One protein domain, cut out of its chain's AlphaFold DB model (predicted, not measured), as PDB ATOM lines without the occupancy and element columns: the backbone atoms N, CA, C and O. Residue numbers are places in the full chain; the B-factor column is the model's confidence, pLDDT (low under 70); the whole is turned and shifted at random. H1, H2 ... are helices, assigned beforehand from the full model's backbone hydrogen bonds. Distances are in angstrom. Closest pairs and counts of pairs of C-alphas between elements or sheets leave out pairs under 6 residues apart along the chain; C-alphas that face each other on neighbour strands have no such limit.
ATOM      1  N   SER A  10      37.442 109.146  50.379       54.91
ATOM      2  CA  SER A  10      36.413 109.385  51.410       54.91
ATOM      3  C   SER A  10      36.835 110.194  52.655       54.91
ATOM      4  O   SER A  10      36.215 110.092  53.706       54.91
ATOM      5  N   GLY A  11      37.852 111.054  52.541       67.94
ATOM      6  CA  GLY A  11      38.360 111.917  53.615       67.94
ATOM      7  C   GLY A  11      38.795 113.320  53.169       67.94
ATOM      8  O   GLY A  11      39.649 113.921  53.811       67.94
ATOM      9  N   GLY A  12      38.302 113.838  52.034       86.44
ATOM     10  CA  GLY A  12      38.607 115.209  51.567       86.44
ATOM     11  C   GLY A  12      40.056 115.457  51.104       86.44
ATOM     12  O   GLY A  12      40.425 116.578  50.727       86.44
ATOM     13  N   LEU A  13      40.881 114.409  51.105       91.00
ATOM     14  CA  LEU A  13      42.214 114.390  50.516       91.00
ATOM     15  C   LEU A  13      42.120 114.337  48.985       91.00
ATOM     16  O   LEU A  13      41.219 113.722  48.417       91.00
ATOM     17  N   THR A  14      43.071 114.979  48.313       93.81
ATOM     18  CA  THR A  14      43.340 114.751  46.885       93.81
ATOM     19  C   THR A  14      44.210 113.503  46.702       93.81
ATOM     20  O   THR A  14      44.911 113.104  47.631       93.81
ATOM     21  N   ALA A  15      44.232 112.910  45.503       92.88
ATOM     22  CA  ALA A  15      45.037 111.713  45.214       92.88
ATOM     23  C   ALA A  15      46.529 111.877  45.589       92.88
ATOM     24  O   ALA A  15      47.118 111.026  46.250       92.88
ATOM     25  N   ARG A  16      47.124 113.041  45.289       94.56
ATOM     26  CA  ARG A  16      48.519 113.339  45.664       94.56
ATOM     27  C   ARG A  16      48.723 113.511  47.177       94.56
ATOM     28  O   ARG A  16      49.849 113.425  47.657       94.56
ATOM     29  N   GLU A  17      47.665 113.760  47.944       95.50
ATOM     30  CA  GLU A  17      47.722 113.807  49.408       95.50
ATOM     31  C   GLU A  17      47.559 112.414  50.034       95.50
ATOM     32  O   GLU A  17      48.243 112.136  51.016       95.50
ATOM     33  N   SER A  18      46.749 111.515  49.461       94.69
ATOM     34  CA  SER A  18      46.697 110.109  49.898       94.69
ATOM     35  C   SER A  18      47.987 109.349  49.562       94.69
ATOM     36  O   SER A  18      48.482 108.613  50.413       94.69
ATOM     37  N   GLU A  19      48.624 109.619  48.415       95.88
ATOM     38  CA  GLU A  19      50.002 109.173  48.125       95.88
ATOM     39  C   GLU A  19      50.991 109.580  49.235       95.88
ATOM     40  O   GLU A  19      51.826 108.780  49.658       95.88
ATOM     41  N   VAL A  20      50.880 110.817  49.739       96.94
ATOM     42  CA  VAL A  20      51.722 111.334  50.831       96.94
ATOM     43  C   VAL A  20      51.426 110.635  52.164       96.94
ATOM     44  O   VAL A  20      52.366 110.425  52.927       96.94
ATOM     45  N   VAL A  21      50.180 110.223  52.446       96.12
ATOM     46  CA  VAL A  21      49.869 109.384  53.625       96.12
ATOM     47  C   VAL A  21      50.537 108.018  53.506       96.12
ATOM     48  O   VAL A  21      51.286 107.625  54.397       96.12
ATOM     49  N   ILE A  22      50.306 107.314  52.397       95.94
ATOM     50  CA  ILE A  22      50.800 105.948  52.182       95.94
ATOM     51  C   ILE A  22      52.335 105.925  52.199       95.94
ATOM     52  O   ILE A  22      52.945 105.076  52.845       95.94
ATOM     53  N   ALA A  23      52.988 106.888  51.544       97.38
ATOM     54  CA  ALA A  23      54.443 107.005  51.579       97.38
ATOM     55  C   ALA A  23      54.978 107.351  52.981       97.38
ATOM     56  O   ALA A  23      56.017 106.823  53.362       97.38
ATOM     57  N   ALA A  24      54.283 108.189  53.760       96.56
ATOM     58  CA  ALA A  24      54.700 108.533  55.121       96.56
ATOM     59  C   ALA A  24      54.580 107.350  56.097       96.56
ATOM     60  O   ALA A  24      55.481 107.153  56.911       96.56
ATOM     61  N   LEU A  25      53.522 106.536  55.985       94.56
ATOM     62  CA  LEU A  25      53.355 105.304  56.770       94.56
ATOM     63  C   LEU A  25      54.488 104.301  56.496       94.56
ATOM     64  O   LEU A  25      55.053 103.742  57.429       94.56
ATOM     65  N   HIS A  26      54.907 104.156  55.236       95.19
ATOM     66  CA  HIS A  26      56.067 103.337  54.860       95.19
ATOM     67  C   HIS A  26      57.439 103.964  55.189       95.19
ATOM     68  O   HIS A  26      58.469 103.416  54.798       95.19
ATOM     69  N   CYS A  27      57.483 105.127  55.843       95.19
ATOM     70  CA  CYS A  27      58.719 105.830  56.202       95.19
ATOM     71  C   CYS A  27      58.798 106.139  57.706       95.19
ATOM     72  O   CYS A  27      59.489 107.072  58.102       95.19
ATOM     73  N   VAL A  28      58.102 105.384  58.559       94.88
ATOM     74  CA  VAL A  28      58.221 105.513  60.021       94.88
ATOM     75  C   VAL A  28      59.527 104.866  60.504       94.88
ATOM     76  O   VAL A  28      59.785 103.694  60.234       94.88
ATOM     77  N   LYS A  29      60.356 105.620  61.235       90.69
ATOM     78  CA  LYS A  29      61.541 105.099  61.936       90.69
ATOM     79  C   LYS A  29      61.084 104.336  63.182       90.69
ATOM     80  O   LYS A  29      60.362 104.884  64.003       90.69
ATOM     81  N   GLY A  30      61.466 103.060  63.270       81.56
ATOM     82  CA  GLY A  30      60.817 102.065  64.131       81.56
ATOM     83  C   GLY A  30      60.712 102.414  65.623       81.56
ATOM     84  O   GLY A  30      61.563 103.097  66.186       81.56
ATOM     85  N   GLY A  31      59.660 101.893  66.260       77.12
ATOM     86  CA  GLY A  31      59.374 102.038  67.693       77.12
ATOM     87  C   GLY A  31      58.579 103.292  68.078       77.12
ATOM     88  O   GLY A  31      57.818 103.243  69.039       77.12
ATOM     89  N   ASP A  32      58.694 104.383  67.320       79.94
ATOM     90  CA  ASP A  32      58.010 105.656  67.589       79.94
ATOM     91  C   ASP A  32      57.423 106.241  66.290       79.94
ATOM     92  O   ASP A  32      57.889 105.930  65.198       79.94
ATOM     93  N   ILE A  33      56.398 107.098  66.359       85.19
ATOM     94  CA  ILE A  33      55.683 107.598  65.161       85.19
ATOM     95  C   ILE A  33      56.436 108.790  64.530       85.19
ATOM     96  O   ILE A  33      55.888 109.867  64.268       85.19
ATOM     97  N   GLN A  34      57.737 108.600  64.301       94.06
ATOM     98  CA  GLN A  34      58.648 109.574  63.710       94.06
ATOM     99  C   GLN A  34      58.856 109.263  62.226       94.06
ATOM    100  O   GLN A  34      59.484 108.274  61.855       94.06
ATOM    101  N   ILE A  35      58.329 110.126  61.359       95.69
ATOM    102  CA  ILE A  35      58.459 109.976  59.904       95.69
ATOM    103  C   ILE A  35      59.842 110.434  59.448       95.69
ATOM    104  O   ILE A  35      60.264 111.561  59.718       95.69
ATOM    105  N   ASP A  36      60.514 109.566  58.703       97.25
ATOM    106  CA  ASP A  36      61.775 109.845  58.049       97.25
ATOM    107  C   ASP A  36      61.573 110.707  56.802       97.25
ATOM    108  O   ASP A  36      61.232 110.227  55.716       97.25
ATOM    109  N   TYR A  37      61.800 112.011  56.953       97.62
ATOM    110  CA  TYR A  37      61.664 112.964  55.855       97.62
ATOM    111  C   TYR A  37      62.674 112.732  54.722       97.62
ATOM    112  O   TYR A  37      62.375 113.136  53.600       97.62
ATOM    113  N   ALA A  38      63.802 112.053  54.969       97.38
ATOM    114  CA  ALA A  38      64.763 111.676  53.930       97.38
ATOM    115  C   ALA A  38      64.223 110.532  53.048       97.38
ATOM    116  O   ALA A  38      64.171 110.658  51.823       97.38
ATOM    117  N   ALA A  39      63.723 109.454  53.660       97.50
ATOM    118  CA  ALA A  39      63.073 108.361  52.935       97.50
ATOM    119  C   ALA A  39      61.808 108.838  52.191       97.50
ATOM    120  O   ALA A  39      61.625 108.526  51.012       97.50
ATOM    121  N   LEU A  40      60.983 109.676  52.834       97.69
ATOM    122  CA  LEU A  40      59.790 110.273  52.223       97.69
ATOM    123  C   LEU A  40      60.132 111.225  51.062       97.69
ATOM    124  O   LEU A  40      59.396 111.283  50.075       97.69
ATOM    125  N   MET A  41      61.243 111.964  51.162       97.94
ATOM    126  CA  MET A  41      61.754 112.816  50.085       97.94
ATOM    127  C   MET A  41      62.096 111.977  48.851       97.94
ATOM    128  O   MET A  41      61.577 112.256  47.768       97.94
ATOM    129  N   ASN A  42      62.898 110.925  49.038       97.94
ATOM    130  CA  ASN A  42      63.324 110.024  47.970       97.94
ATOM    131  C   ASN A  42      62.125 109.316  47.318       97.94
ATOM    132  O   ASN A  42      61.990 109.329  46.096       97.94
ATOM    133  N   ARG A  43      61.204 108.767  48.124       97.31
ATOM    134  CA  ARG A  43      60.054 107.977  47.645       97.31
ATOM    135  C   ARG A  43      59.036 108.774  46.822       97.31
ATOM    136  O   ARG A  43      58.330 108.188  46.008       97.31
ATOM    137  N   LEU A  44      58.941 110.091  47.023       97.44
ATOM    138  CA  LEU A  44      57.974 110.960  46.333       97.44
ATOM    139  C   LEU A  44      58.605 111.922  45.311       97.44
ATOM    140  O   LEU A  44      57.880 112.734  44.724       97.44
ATOM    141  N   GLY A  45      59.923 111.849  45.096       97.25
ATOM    142  CA  GLY A  45      60.652 112.712  44.160       97.25
ATOM    143  C   GLY A  45      60.774 114.172  44.615       97.25
ATOM    144  O   GLY A  45      60.879 115.078  43.784       97.25
ATOM    145  N   PHE A  46      60.729 114.441  45.924       97.75
ATOM    146  CA  PHE A  46      60.963 115.792  46.438       97.75
ATOM    147  C   PHE A  46      62.453 116.150  46.368       97.75
ATOM    148  O   PHE A  46      63.321 115.315  46.587       97.75
ATOM    149  N   LYS A  47      62.762 117.426  46.109       98.06
ATOM    150  CA  LYS A  47      64.153 117.913  45.998       98.06
ATOM    151  C   LYS A  47      64.810 118.259  47.339       98.06
ATOM    152  O   LYS A  47      66.009 118.506  47.369       98.06
ATOM    153  N   THR A  48      64.030 118.352  48.418       98.38
ATOM    154  CA  THR A  48      64.508 118.639  49.781       98.38
ATOM    155  C   THR A  48      63.566 118.041  50.829       98.38
ATOM    156  O   THR A  48      62.342 118.037  50.652       98.38
ATOM    157  N   GLU A  49      64.118 117.637  51.977       97.50
ATOM    158  CA  GLU A  49      63.346 117.187  53.146       97.50
ATOM    159  C   GLU A  49      62.362 118.257  53.634       97.50
ATOM    160  O   GLU A  49      61.241 117.952  54.034       97.50
ATOM    161  N   ALA A  50      62.747 119.536  53.547       98.00
ATOM    162  CA  ALA A  50      61.878 120.662  53.881       98.00
ATOM    163  C   ALA A  50      60.595 120.680  53.027       98.00
ATOM    164  O   ALA A  50      59.527 121.034  53.535       98.00
ATOM    165  N   SER A  51      60.663 120.254  51.757       98.00
ATOM    166  CA  SER A  51      59.477 120.099  50.905       98.00
ATOM    167  C   SER A  51      58.629 118.897  51.323       98.00
ATOM    168  O   SER A  51      57.409 119.032  51.422       98.00
ATOM    169  N   ALA A  52      59.255 117.753  51.618       97.88
ATOM    170  CA  ALA A  52      58.551 116.554  52.079       97.88
ATOM    171  C   ALA A  52      57.818 116.808  53.410       97.88
ATOM    172  O   ALA A  52      56.624 116.540  53.541       97.88
ATOM    173  N   ARG A  53      58.501 117.444  54.371       97.88
ATOM    174  CA  ARG A  53      57.937 117.879  55.655       97.88
ATOM    175  C   ARG A  53      56.805 118.891  55.480       97.88
ATOM    176  O   ARG A  53      55.798 118.794  56.173       97.88
ATOM    177  N   SER A  54      56.929 119.833  54.543       98.06
ATOM    178  CA  SER A  54      55.867 120.807  54.253       98.06
ATOM    179  C   SER A  54      54.615 120.147  53.666       98.06
ATOM    180  O   SER A  54      53.507 120.485  54.087       98.06
ATOM    181  N   ALA A  55      54.784 119.181  52.756       97.69
ATOM    182  CA  ALA A  55      53.686 118.386  52.209       97.69
ATOM    183  C   ALA A  55      53.000 117.557  53.307       97.69
ATOM    184  O   ALA A  55      51.790 117.684  53.502       97.69
ATOM    185  N   TRP A  56      53.772 116.807  54.102       97.25
ATOM    186  CA  TRP A  56      53.248 116.033  55.231       97.25
ATOM    187  C   TRP A  56      52.499 116.904  56.250       97.25
ATOM    188  O   TRP A  56      51.391 116.567  56.661       97.25
ATOM    189  N   CYS A  57      53.034 118.072  56.620       96.38
ATOM    190  CA  CYS A  57      52.332 119.008  57.502       96.38
ATOM    191  C   CYS A  57      51.050 119.592  56.878       96.38
ATOM    192  O   CYS A  57      50.171 120.022  57.621       96.38
ATOM    193  N   GLY A  58      50.920 119.622  55.548       95.56
ATOM    194  CA  GLY A  58      49.658 119.909  54.863       95.56
ATOM    195  C   GLY A  58      48.627 118.809  55.103       95.56
ATOM    196  O   GLY A  58      47.561 119.075  55.656       95.56
ATOM    197  N   VAL A  59      48.997 117.572  54.775       95.56
ATOM    198  CA  VAL A  59      48.136 116.383  54.885       95.56
ATOM    199  C   VAL A  59      47.730 116.097  56.333       95.56
ATOM    200  O   VAL A  59      46.545 115.950  56.618       95.56
ATOM    201  N   LYS A  60      48.673 116.137  57.285       93.38
ATOM    202  CA  LYS A  60      48.388 115.949  58.719       93.38
ATOM    203  C   LYS A  60      47.413 116.995  59.276       93.38
ATOM    204  O   LYS A  60      46.635 116.672  60.169       93.38
ATOM    205  N   ARG A  61      47.409 118.230  58.751       93.06
ATOM    206  CA  ARG A  61      46.418 119.254  59.140       93.06
ATOM    207  C   ARG A  61      45.016 118.971  58.605       93.06
ATOM    208  O   ARG A  61      44.072 119.347  59.289       93.06
ATOM    209  N   LYS A  62      44.875 118.326  57.441       91.94
ATOM    210  CA  LYS A  62      43.573 117.834  56.961       91.94
ATOM    211  C   LYS A  62      43.096 116.671  57.823       91.94
ATOM    212  O   LYS A  62      42.110 116.820  58.528       91.94
ATOM    213  N   LEU A  63      43.884 115.593  57.900       90.19
ATOM    214  CA  LEU A  63      43.566 114.391  58.688       90.19
ATOM    215  C   LEU A  63      43.080 114.711  60.114       90.19
ATOM    216  O   LEU A  63      42.033 114.228  60.528       90.19
ATOM    217  N   VAL A  64      43.804 115.558  60.853       89.00
ATOM    218  CA  VAL A  64      43.428 115.927  62.232       89.00
ATOM    219  C   VAL A  64      42.347 117.021  62.272       89.00
ATOM    220  O   VAL A  64      41.521 117.036  63.182       89.00
ATOM    221  N   GLY A  65      42.335 117.945  61.308       83.00
ATOM    222  CA  GLY A  65      41.406 119.081  61.279       83.00
ATOM    223  C   GLY A  65      39.987 118.720  60.836       83.00
ATOM    224  O   GLY A  65      39.032 119.305  61.342       83.00
ATOM    225  N   ASP A  66      39.851 117.751  59.933       72.75
ATOM    226  CA  ASP A  66      38.562 117.228  59.482       72.75
ATOM    227  C   ASP A  66      38.017 116.183  60.472       72.75
ATOM    228  O   ASP A  66      36.824 116.202  60.763       72.75
ATOM    229  N   ALA A  67      38.875 115.383  61.126       66.06
ATOM    230  CA  ALA A  67      38.466 114.542  62.261       66.06
ATOM    231  C   ALA A  67      37.847 115.372  63.406       66.06
ATOM    232  O   ALA A  67      36.787 115.026  63.921       66.06
TER     233      ALA A  67
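This is residues 10 to 67 of the 321 residues of an uncharacterized protein of Cladophialophora psammophila CBS 110553 (UniProt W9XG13). A splayed helical hairpin, H1 and H2, packs on one long helix: H1 crosses H3 near its middle, and H2 meets its first residues. The link from H1 to H2 folds back as a loop, with residues 28 to 29 paired antiparallel to 34 to 35. The printed part has 58 residues with three named helices, H1, H2, H3, and no named strand: all helix, compact, radius of gyration of the C-alphas 11.0 A, spans 27 by 27 by 16 A.

H1, residues 15 to 25, touches H2, residues 37 to 44, closest at C-alphas 24 and 40, 6.1 A, at a steep tilt of 44 degrees, opposite ways. H3, residues 49 to 67, touches H1 with residues 55 to 59 alone, about perpendicular at 78 degrees; the closest C-alphas, Glu 17 and Val 59, are 6.1 A apart. H3 touches H2 with residues 49 to 53 alone, about perpendicular at 86 degrees; the closest C-alphas, Tyr 37 and Glu 49, are 5.3 A apart. In H1, H2 and H3 every O i to N i+4 pair is within hydrogen-bond range.

H1 begins at C-alpha 15 (45.037, 111.713, 45.214) and measures 15.6 A, H2 10.4 A; H3, 26.6 A, ends at C-alpha 67 (38.466, 114.542, 62.261).

The farthest C-alphas, Lys 47 and Ala 67, are 30.6 A apart. The printed part has no cut; the link H1 to H2 is long. Residues 10, 11 and 67 have pLDDT under 70.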